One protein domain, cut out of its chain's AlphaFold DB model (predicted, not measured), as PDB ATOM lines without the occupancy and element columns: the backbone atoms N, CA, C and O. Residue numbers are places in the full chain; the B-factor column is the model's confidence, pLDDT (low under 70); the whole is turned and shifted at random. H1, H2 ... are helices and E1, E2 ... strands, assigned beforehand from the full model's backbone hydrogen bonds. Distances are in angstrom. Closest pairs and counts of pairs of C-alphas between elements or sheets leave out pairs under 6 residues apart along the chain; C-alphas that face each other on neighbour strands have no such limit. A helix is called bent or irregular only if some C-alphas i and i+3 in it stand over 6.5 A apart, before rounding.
ATOM      1  N   VAL A   4      41.373 -36.780   2.315       93.06
ATOM      2  CA  VAL A   4      41.024 -35.353   2.248       93.06
ATOM      3  C   VAL A   4      41.283 -34.812   0.845       93.06
ATOM      4  O   VAL A   4      40.451 -34.099   0.284       93.06
ATOM      5  N   ALA A   5      42.418 -35.188   0.251       92.25
ATOM      6  CA  ALA A   5      42.758 -34.778  -1.103       92.25
ATOM      7  C   ALA A   5      41.735 -35.298  -2.124       92.25
ATOM      8  O   ALA A   5      41.339 -34.536  -3.003       92.25
ATOM      9  N   SER A   6      41.252 -36.543  -1.992       92.19
ATOM     10  CA  SER A   6      40.216 -37.075  -2.888       92.19
ATOM     11  C   SER A   6      38.867 -36.373  -2.737       92.19
ATOM     12  O   SER A   6      38.211 -36.123  -3.749       92.19
ATOM     13  N   GLU A   7      38.463 -36.004  -1.517       94.38
ATOM     14  CA  GLU A   7      37.208 -35.266  -1.309       94.38
ATOM     15  C   GLU A   7      37.263 -33.861  -1.897       94.38
ATOM     16  O   GLU A   7      36.323 -33.434  -2.571       94.38
ATOM     17  N   ILE A   8      38.378 -33.157  -1.692       93.81
ATOM     18  CA  ILE A   8      38.593 -31.826  -2.264       93.81
ATOM     19  C   ILE A   8      38.619 -31.910  -3.792       93.81
ATOM     20  O   ILE A   8      37.999 -31.093  -4.456       93.81
ATOM     21  N   GLU A   9      39.275 -32.915  -4.363       90.06
ATOM     22  CA  GLU A   9      39.310 -33.148  -5.808       90.06
ATOM     23  C   GLU A   9      37.926 -33.445  -6.410       90.06
ATOM     24  O   GLU A   9      37.579 -32.913  -7.467       90.06
ATOM     25  N   ASN A  10      37.108 -34.253  -5.728       90.81
ATOM     26  CA  ASN A  10      35.712 -34.488  -6.104       90.81
ATOM     27  C   ASN A  10      34.873 -33.201  -6.010       90.81
ATOM     28  O   ASN A  10      34.056 -32.932  -6.888       90.81
ATOM     29  N   TRP A  11      35.093 -32.383  -4.977       92.94
ATOM     30  CA  TRP A  11      34.436 -31.083  -4.824       92.94
ATOM     31  C   TRP A  11      34.854 -30.078  -5.898       92.94
ATOM     32  O   TRP A  11      33.995 -29.408  -6.458       92.94
ATOM     33  N   ILE A  12      36.142 -30.014  -6.248       89.50
ATOM     34  CA  ILE A  12      36.629 -29.200  -7.366       89.50
ATOM     35  C   ILE A  12      35.904 -29.632  -8.636       89.50
ATOM     36  O   ILE A  12      35.266 -28.801  -9.268       89.50
ATOM     37  N   ALA A  13      35.930 -30.923  -8.971       86.12
ATOM     38  CA  ALA A  13      35.238 -31.437 -10.149       86.12
ATOM     39  C   ALA A  13      33.745 -31.065 -10.163       86.12
ATOM     40  O   ALA A  13      33.234 -30.674 -11.204       86.12
ATOM     41  N   TRP A  14      33.077 -31.120  -9.009       87.38
ATOM     42  CA  TRP A  14      31.685 -30.696  -8.860       87.38
ATOM     43  C   TRP A  14      31.468 -29.189  -9.065       87.38
ATOM     44  O   TRP A  14      30.509 -28.806  -9.726       87.38
ATOM     45  N   CYS A  15      32.353 -28.330  -8.550       85.06
ATOM     46  CA  CYS A  15      32.299 -26.880  -8.783       85.06
ATOM     47  C   CYS A  15      32.418 -26.518 -10.270       85.06
ATOM     48  O   CYS A  15      31.910 -25.483 -10.689       85.06
ATOM     49  N   TRP A  16      33.092 -27.372 -11.040       77.50
ATOM     50  CA  TRP A  16      33.309 -27.241 -12.477       77.50
ATOM     51  C   TRP A  16      32.381 -28.148 -13.304       77.50
ATOM     52  O   TRP A  16      32.573 -28.295 -14.510       77.50
ATOM     53  N   ASP A  17      31.376 -28.784 -12.693       73.75
ATOM     54  CA  ASP A  17      30.449 -29.664 -13.407       73.75
ATOM     55  C   ASP A  17      29.592 -28.831 -14.374       73.75
ATOM     56  O   ASP A  17      28.654 -28.140 -13.978       73.75
ATOM     57  N   GLY A  18      29.979 -28.840 -15.653       55.88
ATOM     58  CA  GLY A  18      29.428 -27.986 -16.714       55.88
ATOM     59  C   GLY A  18      30.444 -27.048 -17.383       55.88
ATOM     60  O   GLY A  18      30.187 -26.581 -18.491       55.88
ATOM     61  N   GLU A  19      31.615 -26.833 -16.778       51.91
ATOM     62  CA  GLU A  19      32.725 -26.026 -17.296       51.91
ATOM     63  C   GLU A  19      34.031 -26.816 -17.131       51.91
ATOM     64  O   GLU A  19      34.645 -26.792 -16.074       51.91
ATOM     65  N   ASP A  20      34.465 -27.555 -18.158       46.50
ATOM     66  CA  ASP A  20      35.727 -28.308 -18.092       46.50
ATOM     67  C   ASP A  20      36.907 -27.349 -17.793       46.50
ATOM     68  O   ASP A  20      37.158 -26.440 -18.594       46.50
ATOM     69  N   PRO A  21      37.642 -27.517 -16.670       47.72
ATOM     70  CA  PRO A  21      38.778 -26.668 -16.317       47.72
ATOM     71  C   PRO A  21      40.034 -26.998 -17.136       47.72
ATOM     72  O   PRO A  21      41.097 -26.426 -16.872       47.72
ATOM     73  N   ALA A  22      39.937 -27.923 -18.104       45.66
ATOM     74  CA  ALA A  22      40.975 -28.191 -19.085       45.66
ATOM     75  C   ALA A  22      41.499 -26.887 -19.713       45.66
ATOM     76  O   ALA A  22      40.756 -25.917 -19.888       45.66
ATOM     77  N   PRO A  23      42.797 -26.840 -20.046       43.16
ATOM     78  CA  PRO A  23      43.476 -25.599 -20.355       43.16
ATOM     79  C   PRO A  23      42.963 -24.977 -21.644       43.16
ATOM     80  O   PRO A  23      43.403 -25.300 -22.748       43.16
ATOM     81  N   GLN A  24      42.035 -24.039 -21.499       44.12
ATOM     82  CA  GLN A  24      41.620 -23.209 -22.603       44.12
ATOM     83  C   GLN A  24      42.693 -22.136 -22.833       44.12
ATOM     84  O   GLN A  24      42.872 -21.223 -22.032       44.12
ATOM     85  N   SER A  25      43.397 -22.237 -23.965       41.50
ATOM     86  CA  SER A  25      43.879 -21.086 -24.743       41.50
ATOM     87  C   SER A  25      42.918 -19.893 -24.584       41.50
ATOM     88  O   SER A  25      41.701 -20.121 -24.543       41.50
ATOM     89  N   PRO A  26      43.405 -18.632 -24.590       42.19
ATOM     90  CA  PRO A  26      42.568 -17.437 -24.438       42.19
ATOM     91  C   PRO A  26      41.493 -17.222 -25.536       42.19
ATOM     92  O   PRO A  26      40.937 -16.133 -25.641       42.19
ATOM     93  N   GLY A  27      41.168 -18.236 -26.346       41.50
ATOM     94  CA  GLY A  27      40.081 -18.234 -27.325       41.50
ATOM     95  C   GLY A  27      39.326 -19.563 -27.500       41.50
ATOM     96  O   GLY A  27      38.784 -19.761 -28.581       41.50
ATOM     97  N   ARG A  28      39.232 -20.430 -26.473       46.28
ATOM     98  CA  ARG A  28      38.791 -21.854 -26.504       46.28
ATOM     99  C   ARG A  28      39.949 -22.797 -26.824       46.28
ATOM    100  O   ARG A  28      40.736 -22.527 -27.727       46.28
ATOM    101  N   CYS A  29      40.047 -23.932 -26.134       32.12
ATOM    102  CA  CYS A  29      40.999 -24.977 -26.519       32.12
ATOM    103  C   CYS A  29      40.431 -26.381 -26.337       32.12
ATOM    104  O   CYS A  29      40.058 -26.765 -25.236       32.12
ATOM    105  N   TYR A  30      40.460 -27.125 -27.437       38.88
ATOM    106  CA  TYR A  30      40.886 -28.518 -27.537       38.88
ATOM    107  C   TYR A  30      41.867 -28.484 -28.723       38.88
ATOM    108  O   TYR A  30      41.447 -28.235 -29.853       38.88
ATOM    109  N   SER A  31      43.180 -28.537 -28.487       33.69
ATOM    110  CA  SER A  31      44.171 -28.372 -29.573       33.69
ATOM    111  C   SER A  31      44.319 -29.676 -30.376       33.69
ATOM    112  O   SER A  31      44.148 -30.754 -29.820       33.69
ATOM    113  N   ALA A  32      44.628 -29.646 -31.679       35.91
ATOM    114  CA  ALA A  32      46.014 -29.403 -32.098       35.91
ATOM    115  C   ALA A  32      46.296 -28.146 -32.955       35.91
ATOM    116  O   ALA A  32      47.427 -27.680 -32.935       35.91
ATOM    117  N   GLU A  33      45.333 -27.538 -33.656       37.78
ATOM    118  CA  GLU A  33      45.593 -26.347 -34.497       37.78
ATOM    119  C   GLU A  33      44.390 -25.390 -34.591       37.78
ATOM    120  O   GLU A  33      44.071 -24.903 -35.667       37.78
ATOM    121  N   GLY A  34      43.637 -25.134 -33.515       34.47
ATOM    122  CA  GLY A  34      42.590 -24.083 -33.495       34.47
ATOM    123  C   GLY A  34      41.489 -24.152 -34.581       34.47
ATOM    124  O   GLY A  34      40.705 -23.218 -34.717       34.47
ATOM    125  N   ARG A  35      41.428 -25.239 -35.359       37.69
ATOM    126  CA  ARG A  35      40.500 -25.501 -36.474       37.69
ATOM    127  C   ARG A  35      39.853 -26.876 -36.366       37.69
ATOM    128  O   ARG A  35      39.325 -27.384 -37.351       37.69
ATOM    129  N   TYR A  36      39.905 -27.494 -35.189       42.94
ATOM    130  CA  TYR A  36      39.202 -28.746 -34.972       42.94
ATOM    131  C   TYR A  36      37.698 -28.469 -34.962       42.94
ATOM    132  O   TYR A  36      37.127 -28.030 -33.965       42.94
ATOM    133  N   ILE A  37      37.074 -28.665 -36.122       47.31
ATOM    134  CA  ILE A  37      35.636 -28.841 -36.235       47.31
ATOM    135  C   ILE A  37      35.423 -30.331 -35.978       47.31
ATOM    136  O   ILE A  37      35.869 -31.130 -36.808       47.31
ATOM    137  N   PRO A  38      34.821 -30.726 -34.844       44.25
ATOM    138  CA  PRO A  38      34.506 -32.125 -34.612       44.25
ATOM    139  C   PRO A  38      33.674 -32.640 -35.798       44.25
ATOM    140  O   PRO A  38      32.682 -31.993 -36.156       44.25
ATOM    141  N   PRO A  39      34.059 -33.758 -36.442       47.00
ATOM    142  CA  PRO A  39      33.181 -34.430 -37.386       47.00
ATOM    143  C   PRO A  39      31.821 -34.650 -36.720       47.00
ATOM    144  O   PRO A  39      31.767 -35.012 -35.545       47.00
ATOM    145  N   ALA A  40      30.719 -34.483 -37.456       54.38
ATOM    146  CA  ALA A  40      29.364 -34.757 -36.949       54.38
ATOM    147  C   ALA A  40      29.154 -36.222 -36.490       54.38
ATOM    148  O   ALA A  40      28.070 -36.580 -36.047       54.38
ATOM    149  N   THR A  41      30.194 -37.049 -36.622       44.69
ATOM    150  CA  THR A  41      30.293 -38.475 -36.325       44.69
ATOM    151  C   THR A  41      31.262 -38.791 -35.182       44.69
ATOM    152  O   THR A  41      31.660 -39.943 -35.063       44.69
ATOM    153  N   LEU A  42      31.709 -37.816 -34.375       43.50
ATOM    154  CA  LEU A  42      32.284 -38.171 -33.073       43.50
ATOM    155  C   LEU A  42      31.150 -38.745 -32.229       43.50
ATOM    156  O   LEU A  42      30.372 -37.999 -31.628       43.50
ATOM    157  N   ASP A  43      31.040 -40.068 -32.259       47.62
ATOM    158  CA  ASP A  43      30.261 -40.819 -31.294       47.62
ATOM    159  C   ASP A  43      30.670 -40.376 -29.884       47.62
ATOM    160  O   ASP A  43      31.815 -39.989 -29.631       47.62
ATOM    161  N   ASP A  44      29.721 -40.419 -28.947       50.31
ATOM    162  CA  ASP A  44      29.932 -40.067 -27.536       50.31
ATOM    163  C   ASP A  44      31.134 -40.801 -26.883       50.31
ATOM    164  O   ASP A  44      31.555 -40.414 -25.794       50.31
ATOM    165  N   GLU A  45      31.708 -41.814 -27.545       42.97
ATOM    166  CA  GLU A  45      32.876 -42.600 -27.127       42.97
ATOM    167  C   GLU A  45      34.220 -41.846 -27.141       42.97
ATOM    168  O   GLU A  45      35.097 -42.193 -26.354       42.97
ATOM    169  N   ASP A  46      34.391 -40.793 -27.954       44.59
ATOM    170  CA  ASP A  46      35.631 -39.982 -27.972       44.59
ATOM    171  C   ASP A  46      35.620 -38.836 -26.944       44.59
ATOM    172  O   ASP A  46      36.598 -38.093 -26.786       44.59
ATOM    173  N   ARG A  47      34.513 -38.662 -26.210       51.44
ATOM    174  CA  ARG A  47      34.506 -37.778 -25.043       51.44
ATOM    175  C   ARG A  47      35.338 -38.451 -23.963       51.44
ATOM    176  O   ARG A  47      35.002 -39.550 -23.528       51.44
ATOM    177  N   LEU A  48      36.388 -37.767 -23.488       50.59
ATOM    178  CA  LEU A  48      37.064 -38.161 -22.251       50.59
ATOM    179  C   LEU A  48      35.986 -38.512 -21.217       50.59
ATOM    180  O   LEU A  48      35.041 -37.726 -21.057       50.59
ATOM    181  N   PRO A  49      36.073 -39.683 -20.561       53.06
ATOM    182  CA  PRO A  49      35.030 -40.114 -19.652       53.06
ATOM    183  C   PRO A  49      34.812 -39.008 -18.628       53.06
ATOM    184  O   PRO A  49      35.756 -38.569 -17.964       53.06
ATOM    185  N   ARG A  50      33.568 -38.519 -18.545       60.78
ATOM    186  CA  ARG A  50      33.209 -37.488 -17.572       60.78
ATOM    187  C   ARG A  50      33.656 -37.984 -16.207       60.78
ATOM    188  O   ARG A  50      33.330 -39.106 -15.815       60.78
ATOM    189  N   ARG A  51      34.436 -37.162 -15.505       68.19
ATOM    190  CA  ARG A  51      34.903 -37.492 -14.162       68.19
ATOM    191  C   ARG A  51      33.676 -37.845 -13.321       68.19
ATOM    192  O   ARG A  51      32.724 -37.072 -13.273       68.19
ATOM    193  N   ILE A  52      33.671 -39.028 -12.710       78.62
ATOM    194  CA  ILE A  52      32.549 -39.451 -11.868       78.62
ATOM    195  C   ILE A  52      32.549 -38.555 -10.630       78.62
ATOM    196  O   ILE A  52      33.490 -38.594  -9.838       78.62
ATOM    197  N   ILE A  53      31.499 -37.748 -10.480       86.56
ATOM    198  CA  ILE A  53      31.327 -36.837  -9.350       86.56
ATOM    199  C   ILE A  53      30.373 -37.472  -8.341       86.56
ATOM    200  O   ILE A  53      29.206 -37.742  -8.626       86.56
ATOM    201  N   CYS A  54      30.847 -37.667  -7.112       90.06
ATOM    202  CA  CYS A  54      29.985 -38.021  -5.995       90.06
ATOM    203  C   CYS A  54      29.350 -36.748  -5.418       90.06
ATOM    204  O   CYS A  54      29.917 -36.096  -4.536       90.06
ATOM    205  N   HIS A  55      28.161 -36.386  -5.916       88.31
ATOM    206  CA  HIS A  55      27.472 -35.146  -5.537       88.31
ATOM    207  C   HIS A  55      27.219 -35.014  -4.030       88.31
ATOM    208  O   HIS A  55      27.312 -33.915  -3.494       88.31
ATOM    209  N   GLN A  56      26.902 -36.109  -3.330       91.38
ATOM    210  CA  GLN A  56      26.655 -36.069  -1.881       91.38
ATOM    211  C   GLN A  56      27.911 -35.651  -1.109       91.38
ATOM    212  O   GLN A  56      27.856 -34.760  -0.265       91.38
ATOM    213  N   ARG A  57      29.063 -36.239  -1.446       92.44
ATOM    214  CA  ARG A  57      30.340 -35.923  -0.793       92.44
ATOM    215  C   ARG A  57      30.839 -34.532  -1.189       92.44
ATOM    216  O   ARG A  57      31.298 -33.789  -0.331       92.44
ATOM    217  N   ALA A  58      30.645 -34.127  -2.447       92.00
ATOM    218  CA  ALA A  58      30.947 -32.765  -2.896       92.00
ATOM    219  C   ALA A  58      30.123 -31.704  -2.144       92.00
ATOM    220  O   ALA A  58      30.684 -30.713  -1.683       92.00
ATOM    221  N   LYS A  59      28.815 -31.933  -1.948       92.06
ATOM    222  CA  LYS A  59      27.956 -31.046  -1.143       92.06
ATOM    223  C   LYS A  59      28.444 -30.918   0.299       92.06
ATOM    224  O   LYS A  59      28.436 -29.822   0.840       92.06
ATOM    225  N   ARG A  60      28.941 -31.997   0.904       94.12
ATOM    226  CA  ARG A  60      29.504 -31.950   2.262       94.12
ATOM    227  C   ARG A  60      30.758 -31.076   2.347       94.12
ATOM    228  O   ARG A  60      30.893 -30.279   3.270       94.12
ATOM    229  N   VAL A  61      31.662 -31.171   1.367       95.00
ATOM    230  CA  VAL A  61      32.818 -30.257   1.277       95.00
ATOM    231  C   VAL A  61      32.352 -28.814   1.046       95.00
ATOM    232  O   VAL A  61      32.897 -27.896   1.656       95.00
ATOM    233  N   GLN A  62      31.309 -28.609   0.238       95.31
ATOM    234  CA  GLN A  62      30.699 -27.293   0.032       95.31
ATOM    235  C   GLN A  62      30.143 -26.706   1.343       95.31
ATOM    236  O   GLN A  62      30.400 -25.546   1.645       95.31
ATOM    237  N   GLU A  63      29.476 -27.504   2.179       94.62
ATOM    238  CA  GLU A  63      28.999 -27.081   3.506       94.62
ATOM    239  C   GLU A  63      30.143 -26.728   4.467       94.62
ATOM    240  O   GLU A  63      29.998 -25.846   5.317       94.62
ATOM    241  N   VAL A  64      31.286 -27.416   4.377       97.25
ATOM    242  CA  VAL A  64      32.504 -27.013   5.097       97.25
ATOM    243  C   VAL A  64      32.974 -25.657   4.586       97.25
ATOM    244  O   VAL A  64      33.148 -24.740   5.384       97.25
ATOM    245  N   PHE A  65      33.121 -25.508   3.268       96.56
ATOM    246  CA  PHE A  65      33.557 -24.268   2.635       96.56
ATOM    247  C   PHE A  65      32.668 -23.074   3.011       96.56
ATOM    248  O   PHE A  65      33.188 -22.018   3.368       96.56
ATOM    249  N   ASP A  66      31.345 -23.234   2.990       95.19
ATOM    250  CA  ASP A  66      30.389 -22.152   3.249       95.19
ATOM    251  C   ASP A  66      30.402 -21.652   4.699       95.19
ATOM    252  O   ASP A  66      30.074 -20.487   4.945       95.19
ATOM    253  N   ARG A  67      30.834 -22.495   5.646       96.38
ATOM    254  CA  ARG A  67      30.990 -22.145   7.068       96.38
ATOM    255  C   ARG A  67      32.288 -21.402   7.383       96.38
ATOM    256  O   ARG A  67      32.395 -20.820   8.460       96.38
ATOM    257  N   LEU A  68      33.265 -21.412   6.479       93.81
ATOM    258  CA  LEU A  68      34.536 -20.730   6.699       93.81
ATOM    259  C   LEU A  68      34.366 -19.206   6.681       93.81
ATOM    260  O   LEU A  68      33.525 -18.633   5.978       93.81
ATOM    261  N   GLU A  69      35.257 -18.522   7.392       96.62
ATOM    262  CA  GLU A  69      35.360 -17.068   7.327       96.62
ATOM    263  C   GLU A  69      35.601 -16.577   5.891       96.62
ATOM    264  O   GLU A  69      36.144 -17.287   5.038       96.62
ATOM    265  N   LEU A  70      35.186 -15.340   5.602       96.56
ATOM    266  CA  LEU A  70      35.262 -14.772   4.251       96.56
ATOM    267  C   LEU A  70      36.686 -14.819   3.674       96.56
ATOM    268  O   LEU A  70      36.855 -15.205   2.517       96.56
ATOM    269  N   LEU A  71      37.692 -14.475   4.483       97.06
ATOM    270  CA  LEU A  71      39.093 -14.482   4.063       97.06
ATOM    271  C   LEU A  71      39.567 -15.898   3.705       97.06
ATOM    272  O   LEU A  71      40.135 -16.103   2.632       97.06
ATOM    273  N   THR A  72      39.257 -16.889   4.543       97.12
ATOM    274  CA  THR A  72      39.572 -18.297   4.270       97.12
ATOM    275  C   THR A  72      38.910 -18.754   2.970       97.12
ATOM    276  O   THR A  72      39.583 -19.301   2.102       97.12
ATOM    277  N   ARG A  73      37.623 -18.448   2.755       96.62
ATOM    278  CA  ARG A  73      36.927 -18.786   1.498       96.62
ATOM    279  C   ARG A  73      37.597 -18.175   0.273       96.62
ATOM    280  O   ARG A  73      37.718 -18.844  -0.751       96.62
ATOM    281  N   GLN A  74      38.051 -16.924   0.362       95.25
ATOM    282  CA  GLN A  74      38.802 -16.289  -0.721       95.25
ATOM    283  C   GLN A  74      40.114 -17.032  -0.992       95.25
ATOM    284  O   GLN A  74      40.381 -17.370  -2.142       95.25
ATOM    285  N   VAL A  75      40.887 -17.369   0.045       96.81
ATOM    286  CA  VAL A  75      42.119 -18.166  -0.093       96.81
ATOM    287  C   VAL A  75      41.858 -19.509  -0.783       96.81
ATOM    288  O   VAL A  75      42.574 -19.856  -1.725       96.81
ATOM    289  N   ILE A  76      40.813 -20.235  -0.375       95.75
ATOM    290  CA  ILE A  76      40.455 -21.541  -0.950       95.75
ATOM    291  C   ILE A  76      40.014 -21.417  -2.413       95.75
ATOM    292  O   ILE A  76      40.389 -22.259  -3.231       95.75
ATOM    293  N   ARG A  77      39.309 -20.339  -2.788       91.69
ATOM    294  CA  ARG A  77      38.998 -20.063  -4.201       91.69
ATOM    295  C   ARG A  77      40.266 -19.906  -5.032       91.69
ATOM    296  O   ARG A  77      40.387 -20.557  -6.063       91.69
ATOM    297  N   PHE A  78      41.234 -19.119  -4.564       90.44
ATOM    298  CA  PHE A  78      42.526 -18.988  -5.245       90.44
ATOM    299  C   PHE A  78      43.277 -20.321  -5.343       90.44
ATOM    300  O   PHE A  78      43.864 -20.601  -6.384       90.44
ATOM    301  N   GLU A  79      43.299 -21.121  -4.270       92.81
ATOM    302  CA  GLU A  79      44.072 -22.372  -4.234       92.81
ATOM    303  C   GLU A  79      43.483 -23.451  -5.148       92.81
ATOM    304  O   GLU A  79      44.250 -24.170  -5.794       92.81
ATOM    305  N   TYR A  80      42.152 -23.549  -5.222       89.50
ATOM    306  CA  TYR A  80      41.468 -24.679  -5.850       89.50
ATOM    307  C   TYR A  80      40.566 -24.269  -7.020       89.50
ATOM    308  O   TYR A  80      40.828 -24.659  -8.157       89.50
ATOM    309  N   THR A  81      39.526 -23.466  -6.784       82.75
ATOM    310  CA  THR A  81      38.472 -23.211  -7.790       82.75
ATOM    311  C   THR A  81      38.812 -22.117  -8.804       82.75
ATOM    312  O   THR A  81      38.036 -21.871  -9.710       82.75
ATOM    313  N   GLN A  82      39.933 -21.415  -8.661       81.44
ATOM    314  CA  GLN A  82      40.420 -20.408  -9.617       81.44
ATOM    315  C   GLN A  82      41.854 -20.698 -10.059       81.44
ATOM    316  O   GLN A  82      42.494 -19.858 -10.688       81.44
ATOM    317  N   ARG A  83      42.378 -21.883  -9.727       79.06
ATOM    318  CA  ARG A  83      43.774 -22.255  -9.967       79.06
ATOM    319  C   ARG A  83      44.202 -21.985 -11.411       79.06
ATOM    320  O   ARG A  83      45.252 -21.375 -11.607       79.06
ATOM    321  N   SER A  84      43.388 -22.398 -12.381       77.62
ATOM    322  CA  SER A  84      43.689 -22.315 -13.817       77.62
ATOM    323  C   SER A  84      43.821 -20.882 -14.340       77.62
ATOM    324  O   SER A  84      44.590 -20.638 -15.264       77.62
ATOM    325  N   MET A  85      43.165 -19.900 -13.708       77.56
ATOM    326  CA  MET A  85      43.286 -18.480 -14.082       77.56
ATOM    327  C   MET A  85      44.701 -17.920 -13.874       77.56
ATOM    328  O   MET A  85      45.030 -16.849 -14.381       77.56
ATOM    329  N   TYR A  86      45.523 -18.625 -13.099       82.44
ATOM    330  CA  TYR A  86      46.873 -18.216 -12.723       82.44
ATOM    331  C   TYR A  86      47.953 -19.152 -13.271       82.44
ATOM    332  O   TYR A  86      49.115 -19.032 -12.865       82.44
ATOM    333  N   ASP A  87      47.578 -20.081 -14.155       83.81
ATOM    334  CA  ASP A  87      48.529 -20.895 -14.905       83.81
ATOM    335  C   ASP A  87      49.311 -20.013 -15.886       83.81
ATOM    336  O   ASP A  87      48.769 -19.125 -16.549       83.81
ATOM    337  N   ILE A  88      50.612 -20.263 -15.969       81.38
ATOM    338  CA  ILE A  88      51.525 -19.618 -16.903       81.38
ATOM    339  C   ILE A  88      51.817 -20.628 -18.005       81.38
ATOM    340  O   ILE A  88      52.341 -21.712 -17.748       81.38
ATOM    341  N   TRP A  89      51.481 -20.250 -19.234       82.75
ATOM    342  CA  TRP A  89      51.607 -21.096 -20.412       82.75
ATOM    343  C   TRP A  89      52.740 -20.617 -21.307       82.75
ATOM    344  O   TRP A  89      52.868 -19.422 -21.578       82.75
ATOM    345  N   GLU A  90      53.524 -21.561 -21.812       85.19
ATOM    346  CA  GLU A  90      54.558 -21.317 -22.811       85.19
ATOM    347  C   GLU A  90      54.321 -22.203 -24.035       85.19
ATOM    348  O   GLU A  90      53.844 -23.334 -23.928       85.19
ATOM    349  N   GLN A  91      54.646 -21.681 -25.218       84.69
ATOM    350  CA  GLN A  91      54.611 -22.459 -26.447       84.69
ATOM    351  C   GLN A  91      55.950 -23.172 -26.645       84.69
ATOM    352  O   GLN A  91      56.972 -22.534 -26.896       84.69
ATOM    353  N   GLN A  92      55.926 -24.500 -26.589       82.69
ATOM    354  CA  GLN A  92      57.090 -25.353 -26.802       82.69
ATOM    355  C   GLN A  92      56.957 -26.145 -28.106       82.69
ATOM    356  O   GLN A  92      55.884 -26.213 -28.710       82.69
ATOM    357  N   LYS A  93      58.078 -26.690 -28.587       86.38
ATOM    358  CA  LYS A  93      58.118 -27.561 -29.766       86.38
ATOM    359  C   LYS A  93      58.284 -29.001 -29.304       86.38
ATOM    360  O   LYS A  93      59.237 -29.294 -28.590       86.38
ATOM    361  N   GLU A  94      57.400 -29.874 -29.755       84.12
ATOM    362  CA  GLU A  94      57.445 -31.311 -29.493       84.12
ATOM    363  C   GLU A  94      57.443 -32.073 -30.823       84.12
ATOM    364  O   GLU A  94      56.922 -31.579 -31.826       84.12
ATOM    365  N   ILE A  95      58.063 -33.254 -30.849       84.19
ATOM    366  CA  ILE A  95      58.018 -34.161 -31.998       84.19
ATOM    367  C   ILE A  95      56.840 -35.111 -31.773       84.19
ATOM    368  O   ILE A  95      56.832 -35.858 -30.796       84.19
ATOM    369  N   GLY A  96      55.842 -35.058 -32.655       76.75
ATOM    370  CA  GLY A  96      54.683 -35.942 -32.617       76.75
ATOM    371  C   GLY A  96      55.061 -37.407 -32.836       76.75
ATOM    372  O   GLY A  96      56.159 -37.732 -33.291       76.75
ATOM    373  N   SER A  97      54.135 -38.317 -32.539       73.38
ATOM    374  CA  SER A  97      54.312 -39.760 -32.776       73.38
ATOM    375  C   SER A  97      54.533 -40.123 -34.253       73.38
ATOM    376  O   SER A  97      55.018 -41.210 -34.553       73.38
ATOM    377  N   ASP A  98      54.201 -39.209 -35.161       84.12
ATOM    378  CA  ASP A  98      54.417 -39.247 -36.607       84.12
ATOM    379  C   ASP A  98      55.769 -38.657 -37.055       84.12
ATOM    380  O   ASP A  98      56.104 -38.721 -38.234       84.12
ATOM    381  N   GLY A  99      56.569 -38.118 -36.128       81.75
ATOM    382  CA  GLY A  99      57.858 -37.485 -36.415       81.75
ATOM    383  C   GLY A  99      57.770 -35.997 -36.770       81.75
ATOM    384  O   GLY A  99      58.807 -35.360 -36.963       81.75
ATOM    385  N   ASP A 100      56.565 -35.422 -36.804       86.75
ATOM    386  CA  ASP A 100      56.355 -34.021 -37.162       86.75
ATOM    387  C   ASP A 100      56.577 -33.073 -35.977       86.75
ATOM    388  O   ASP A 100      56.163 -33.324 -34.845       86.75
ATOM    389  N   LEU A 101      57.208 -31.928 -36.245       82.44
ATOM    390  CA  LEU A 101      57.422 -30.863 -35.264       82.44
ATOM    391  C   LEU A 101      56.133 -30.063 -35.051       82.44
ATOM    392  O   LEU A 101      55.707 -29.302 -35.920       82.44
ATOM    393  N   ARG A 102      55.555 -30.172 -33.856       82.38
ATOM    394  CA  ARG A 102      54.310 -29.503 -33.470       82.38
ATOM    395  C   ARG A 102      54.566 -28.469 -32.381       82.38
ATOM    396  O   ARG A 102      55.449 -28.625 -31.538       82.38
ATOM    397  N   LYS A 103      53.794 -27.381 -32.406       80.38
ATOM    398  CA  LYS A 103      53.794 -26.366 -31.345       80.38
ATOM    399  C   LYS A 103      52.721 -26.717 -30.324       80.38
ATOM    400  O   LYS A 103      51.542 -26.738 -30.667       80.38
ATOM    401  N   VAL A 104      53.122 -26.937 -29.082       77.38
ATOM    402  CA  VAL A 104      52.227 -27.299 -27.978       77.38
ATOM    403  C   VAL A 104      52.262 -26.220 -26.902       77.38
ATOM    404  O   VAL A 104      53.299 -25.603 -26.660       77.38
ATOM    405  N   TRP A 105      51.114 -25.954 -26.283       77.62
ATOM    406  CA  TRP A 105      51.038 -25.099 -25.100       77.62
ATOM    407  C   TRP A 105      51.281 -25.957 -23.866       77.62
ATOM    408  O   TRP A 105      50.553 -26.918 -23.629       77.62
ATOM    409  N   VAL A 106      52.288 -25.598 -23.080       76.75
ATOM    410  CA  VAL A 106      52.659 -26.303 -21.853       76.75
ATOM    411  C   VAL A 106      52.472 -25.351 -20.679       76.75
ATOM    412  O   VAL A 106      52.925 -24.207 -20.732       76.75
ATOM    413  N   CYS A 107      51.788 -25.804 -19.625       80.50
ATOM    414  CA  CYS A 107      51.736 -25.068 -18.363       80.50
ATOM    415  C   CYS A 107      53.086 -25.236 -17.677       80.50
ATOM    416  O   CYS A 107      53.459 -26.354 -17.318       80.50
ATOM    417  N   ILE A 108      53.823 -24.142 -17.533       86.62
ATOM    418  CA  ILE A 108      55.185 -24.157 -16.992       86.62
ATOM    419  C   ILE A 108      55.239 -23.729 -15.526       86.62
ATOM    420  O   ILE A 108      56.185 -24.077 -14.824       86.62
ATOM    421  N   ASP A 109      54.242 -22.980 -15.052       86.44
ATOM    422  CA  ASP A 109      54.187 -22.490 -13.676       86.44
ATOM    423  C   ASP A 109      52.753 -22.074 -13.301       86.44
ATOM    424  O   ASP A 109      51.874 -21.963 -14.154       86.44
ATOM    425  N   ASN A 110      52.502 -21.817 -12.019       86.94
ATOM    426  CA  ASN A 110      51.252 -21.259 -11.528       86.94
ATOM    427  C   ASN A 110      51.515 -20.266 -10.388       86.94
ATOM    428  O   ASN A 110      51.999 -20.623  -9.311       86.94
ATOM    429  N   ASN A 111      51.110 -19.010 -10.582       92.06
ATOM    430  CA  ASN A 111      51.396 -17.939  -9.627       92.06
ATOM    431  C   ASN A 111      50.243 -17.639  -8.646       92.06
ATOM    432  O   ASN A 111      50.302 -16.625  -7.936       92.06
ATOM    433  N   ARG A 112      49.233 -18.523  -8.536       91.12
ATOM    434  CA  ARG A 112      47.998 -18.288  -7.753       91.12
ATOM    435  C   ARG A 112      48.276 -17.851  -6.324       91.12
ATOM    436  O   ARG A 112      47.694 -16.887  -5.848       91.12
ATOM    437  N   ARG A 113      49.227 -18.502  -5.644       94.00
ATOM    438  CA  ARG A 113      49.539 -18.236  -4.231       94.00
ATOM    439  C   ARG A 113      50.209 -16.884  -4.048       94.00
ATOM    440  O   ARG A 113      50.032 -16.231  -3.027       94.00
ATOM    441  N   MET A 114      51.016 -16.456  -5.016       94.25
ATOM    442  CA  MET A 114      51.595 -15.117  -5.005       94.25
ATOM    443  C   MET A 114      50.516 -14.066  -5.249       94.25
ATOM    444  O   MET A 114      50.435 -13.104  -4.489       94.25
ATOM    445  N   LYS A 115      49.667 -14.274  -6.261       93.25
ATOM    446  CA  LYS A 115      48.560 -13.368  -6.582       93.25
ATOM    447  C   LYS A 115      47.568 -13.246  -5.431       93.25
ATOM    448  O   LYS A 115      47.236 -12.126  -5.066       93.25
ATOM    449  N   ALA A 116      47.190 -14.356  -4.806       93.94
ATOM    450  CA  ALA A 116      46.310 -14.379  -3.646       93.94
ATOM    451  C   ALA A 116      46.873 -13.556  -2.485       93.94
ATOM    452  O   ALA A 116      46.186 -12.692  -1.958       93.94
ATOM    453  N   ARG A 117      48.145 -13.763  -2.118       97.31
ATOM    454  CA  ARG A 117      48.790 -13.020  -1.021       97.31
ATOM    455  C   ARG A 117      48.833 -11.519  -1.277       97.31
ATOM    456  O   ARG A 117      48.525 -10.745  -0.379       97.31
ATOM    457  N   LEU A 118      49.192 -11.116  -2.497       96.62
ATOM    458  CA  LEU A 118      49.208  -9.705  -2.885       96.62
ATOM    459  C   LEU A 118      47.798  -9.103  -2.895       96.62
ATOM    460  O   LEU A 118      47.620  -7.979  -2.445       96.62
ATOM    461  N   HIS A 119      46.806  -9.848  -3.386       94.69
ATOM    462  CA  HIS A 119      45.424  -9.383  -3.494       94.69
ATOM    463  C   HIS A 119      44.721  -9.284  -2.134       94.69
ATOM    464  O   HIS A 119      43.993  -8.328  -1.891       94.69
ATOM    465  N   LEU A 120      44.949 -10.257  -1.251       96.44
ATOM    466  CA  LEU A 120      44.298 -10.359   0.057       96.44
ATOM    467  C   LEU A 120      45.099  -9.684   1.180       96.44
ATOM    468  O   LEU A 120      44.616  -9.601   2.303       96.44
ATOM    469  N   GLY A 121      46.319  -9.215   0.900       97.69
ATOM    470  CA  GLY A 121      47.170  -8.549   1.889       97.69
ATOM    471  C   GLY A 121      47.660  -9.474   3.008       97.69
ATOM    472  O   GLY A 121      47.852  -9.015   4.130       97.69
ATOM    473  N   ILE A 122      47.857 -10.764   2.718       98.00
ATOM    474  CA  ILE A 122      48.233 -11.784   3.712       98.00
ATOM    475  C   ILE A 122      49.636 -12.348   3.480       98.00
ATOM    476  O   ILE A 122      50.147 -12.419   2.355       98.00
ATOM    477  N   SER A 123      50.265 -12.798   4.562       98.19
ATOM    478  CA  SER A 123      51.575 -13.439   4.534       98.19
ATOM    479  C   SER A 123      51.511 -14.846   3.923       98.19
ATOM    480  O   SER A 123      50.450 -15.433   3.698       98.19
ATOM    481  N   ARG A 124      52.685 -15.424   3.641       97.31
ATOM    482  CA  ARG A 124      52.785 -16.823   3.194       97.31
ATOM    483  C   ARG A 124      52.319 -17.808   4.269       97.31
ATOM    484  O   ARG A 124      51.785 -18.856   3.922       97.31
ATOM    485  N   GLU A 125      52.539 -17.469   5.532       98.06
ATOM    486  CA  GLU A 125      52.134 -18.276   6.680       98.06
ATOM    487  C   GLU A 125      50.620 -18.250   6.864       98.06
ATOM    488  O   GLU A 125      50.013 -19.312   6.833       98.06
ATOM    489  N   GLN A 126      50.007 -17.064   6.860       97.94
ATOM    490  CA  GLN A 126      48.550 -16.909   6.927       97.94
ATOM    491  C   GLN A 126      47.848 -17.641   5.777       97.94
ATOM    492  O   GLN A 126      46.865 -18.346   5.980       97.94
ATOM    493  N   TYR A 127      48.381 -17.543   4.551       98.06
ATOM    494  CA  TYR A 127      47.844 -18.296   3.413       98.06
ATOM    495  C   TYR A 127      47.857 -19.809   3.667       98.06
ATOM    496  O   TYR A 127      46.877 -20.495   3.389       98.06
ATOM    497  N   ARG A 128      48.975 -20.334   4.185       97.94
ATOM    498  CA  ARG A 128      49.122 -21.758   4.504       97.94
ATOM    499  C   ARG A 128      48.159 -22.168   5.616       97.94
ATOM    500  O   ARG A 128      47.523 -23.202   5.470       97.94
ATOM    501  N   GLU A 129      48.027 -21.364   6.666       98.25
ATOM    502  CA  GLU A 129      47.090 -21.602   7.770       98.25
ATOM    503  C   GLU A 129      45.653 -21.720   7.260       98.25
ATOM    504  O   GLU A 129      45.015 -22.732   7.510       98.25
ATOM    505  N   HIS A 130      45.178 -20.780   6.436       98.31
ATOM    506  CA  HIS A 130      43.836 -20.859   5.848       98.31
ATOM    507  C   HIS A 130      43.611 -22.135   5.015       98.31
ATOM    508  O   HIS A 130      42.526 -22.717   5.059       98.31
ATOM    509  N   VAL A 131      44.622 -22.582   4.258       97.69
ATOM    510  CA  VAL A 131      44.543 -23.833   3.483       97.69
ATOM    511  C   VAL A 131      44.497 -25.056   4.400       97.69
ATOM    512  O   VAL A 131      43.698 -25.960   4.157       97.69
ATOM    513  N   GLU A 132      45.320 -25.098   5.446       97.69
ATOM    514  CA  GLU A 132      45.322 -26.215   6.396       97.69
ATOM    515  C   GLU A 132      44.041 -26.252   7.236       97.69
ATOM    516  O   GLU A 132      43.438 -27.315   7.335       97.69
ATOM    517  N   THR A 133      43.527 -25.108   7.700       97.75
ATOM    518  CA  THR A 133      42.227 -25.023   8.388       97.75
ATOM    519  C   THR A 133      41.101 -25.618   7.546       97.75
ATOM    520  O   THR A 133      40.258 -26.351   8.063       97.75
ATOM    521  N   PHE A 134      41.078 -25.351   6.234       97.81
ATOM    522  CA  PHE A 134      40.089 -25.964   5.348       97.81
ATOM    523  C   PHE A 134      40.258 -27.482   5.260       97.81
ATOM    524  O   PHE A 134      39.276 -28.208   5.394       97.81
ATOM    525  N   LYS A 135      41.486 -27.974   5.068       97.00
ATOM    526  CA  LYS A 135      41.760 -29.418   4.998       97.00
ATOM    527  C   LYS A 135      41.404 -30.141   6.293       97.00
ATOM    528  O   LYS A 135      40.859 -31.237   6.230       97.00
ATOM    529  N   GLU A 136      41.704 -29.546   7.442       96.50
ATOM    530  CA  GLU A 136      41.334 -30.074   8.758       96.50
ATOM    531  C   GLU A 136      39.817 -30.108   8.925       96.50
ATOM    532  O   GLU A 136      39.275 -31.155   9.257       96.50
ATOM    533  N   SER A 137      39.118 -29.029   8.562       96.19
ATOM    534  CA  SER A 137      37.651 -28.988   8.613       96.19
ATOM    535  C   SER A 137      37.007 -30.026   7.683       96.19
ATOM    536  O   SER A 137      35.983 -30.619   8.019       96.19
ATOM    537  N   VAL A 138      37.597 -30.269   6.504       95.81
ATOM    538  CA  VAL A 138      37.169 -31.356   5.613       95.81
ATOM    539  C   VAL A 138      37.451 -32.704   6.265       95.81
ATOM    540  O   VAL A 138      36.564 -33.546   6.286       95.81
ATOM    541  N   ARG A 139      38.636 -32.920   6.838       95.38
ATOM    542  CA  ARG A 139      38.967 -34.170   7.533       95.38
ATOM    543  C   ARG A 139      37.953 -34.481   8.633       95.38
ATOM    544  O   ARG A 139      37.328 -35.532   8.587       95.38
ATOM    545  N   GLU A 140      37.715 -33.537   9.539       94.06
ATOM    546  CA  GLU A 140      36.732 -33.668  10.621       94.06
ATOM    547  C   GLU A 140      35.334 -33.978  10.089       94.06
ATOM    548  O   GLU A 140      34.637 -34.850  10.612       94.06
ATOM    549  N   ALA A 141      34.935 -33.305   9.006       93.00
ATOM    550  CA  ALA A 141      33.635 -33.530   8.407       93.00
ATOM    551  C   ALA A 141      33.452 -34.973   7.943       93.00
ATOM    552  O   ALA A 141      32.311 -35.413   7.956       93.00
ATOM    553  N   PHE A 142      34.499 -35.707   7.563       90.25
ATOM    554  CA  PHE A 142      34.386 -37.097   7.113       90.25
ATOM    555  C   PHE A 142      34.896 -38.143   8.125       90.25
ATOM    556  O   PHE A 142      34.483 -39.295   8.038       90.25
ATOM    557  N   ASP A 143      35.700 -37.772   9.124       84.69
ATOM    558  CA  ASP A 143      36.114 -38.679  10.208       84.69
ATOM    559  C   ASP A 143      34.930 -39.077  11.109       84.69
ATOM    560  O   ASP A 143      34.894 -40.189  11.638       84.69
ATOM    561  N   CYS A 144      33.898 -38.226  11.222       61.22
ATOM    562  CA  CYS A 144      32.658 -38.563  11.932       61.22
ATOM    563  C   CYS A 144      31.898 -39.778  11.351       61.22
ATOM    564  O   CYS A 144      30.982 -40.261  12.009       61.22
ATOM    565  N   GLU A 145      32.245 -40.282  10.160       56.25
ATOM    566  CA  GLU A 145      31.642 -41.501   9.587       56.25
ATOM    567  C   GLU A 145      32.288 -42.805  10.070       56.25
ATOM    568  O   GLU A 145      31.655 -43.848   9.980       56.25
TER     569      GLU A 145
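What this domain is: This is residues 4 to 145 of the 148 residues of an uncharacterized protein of Algicoccus marinus (UniProt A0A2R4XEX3). A cluster of crossed helices, H1, H2, H3, H5 and the long H6, makes one end of a loose model, and a long two-stranded hairpin, E1 and E2, runs away from it. The unnamed residues 16 to 54 swing out in the same general direction as the hairpin and back from H1 to H2, with residues 35 to 49 sticking out free. The printed part has 142 residues, with six named helices and two named strands in the order H1, H2, H3, H4, E1, E2, H5, H6; the sheet E1 - E2 is antiparallel, and the class is mixed, helices and strands. The radius of gyration of the C-alphas is 18.7 A, and the spans are 51 by 35 by 23 A.

Where its parts are: H1, residues 4 to 15, begins with C-alpha 4 at (41.024, -35.353, 2.248) and is 16.4 A long. H2, residues 55 to 67, is 18.4 A long, and H3, residues 70 to 81, is 15.1 A long. H3 is neither bent nor irregular, but only just: C-alphas 78 and 81 are 6.4 A apart. The short H4 is residues 83 to 86. E1, residues 87 to 95, measures 23.6 A and bends by 53 degrees at residue 91; E2, residues 101 to 110, measures 26.3 A. H5 is residues 112 to 120. H6, residues 124 to 143, is 28.4 A long and ends with C-alpha 143 at (36.114, -38.679, 10.208).

How they stand to each other: H1 and H2 touch and are about perpendicular at 84 degrees, their closest C-alphas those of Trp 11 and Ala 58, 4.3 A apart. H1 touches H6 with residues 4 to 7 alone, closest at Val 4 and Arg 139, whose C-alphas are 5.8 A apart. H2 and H6 touch at a steep tilt of 48 degrees, opposite ways, with the C-alphas of Val 61 and Val 138 closest at 6.2 A. H3 and H6 touch, about perpendicular at 83 degrees, with the C-alphas of Thr 72 and His 130 closest at 5.2 A. H3 and H5 touch at a shallow tilt of 22 degrees, opposite ways, with the C-alphas of Phe 78 and Arg 112 closest at 6.1 A. H4 and H5 only just touch, with 3 pairs of C-alphas within 8 A, the closest being those of Tyr 86 and Arg 112, 5.1 A apart. The hairpin of E1 and E2 is antiparallel at 154 degrees, with N 90 and O 106 at 2.9 A and N 102 and O 94 at 2.8 A, within hydrogen-bond range. Both strands are apart from H1, H2, H3 and H6. Every O i to N i+4 pair is within hydrogen-bond range in H1, H2, H3, H5 and H6; H4 is too short for such a pair.

The domain as a whole: The C-alphas farthest apart, those of Asp 100 and Cys 144, are 54.7 A apart. The printed part has no cut. The link from H1 to H2, 39 residues, is long; the other links are tight. The mean pLDDT of the printed part is 79.1, and residues 18 to 51 and 144 to 145 are under 70.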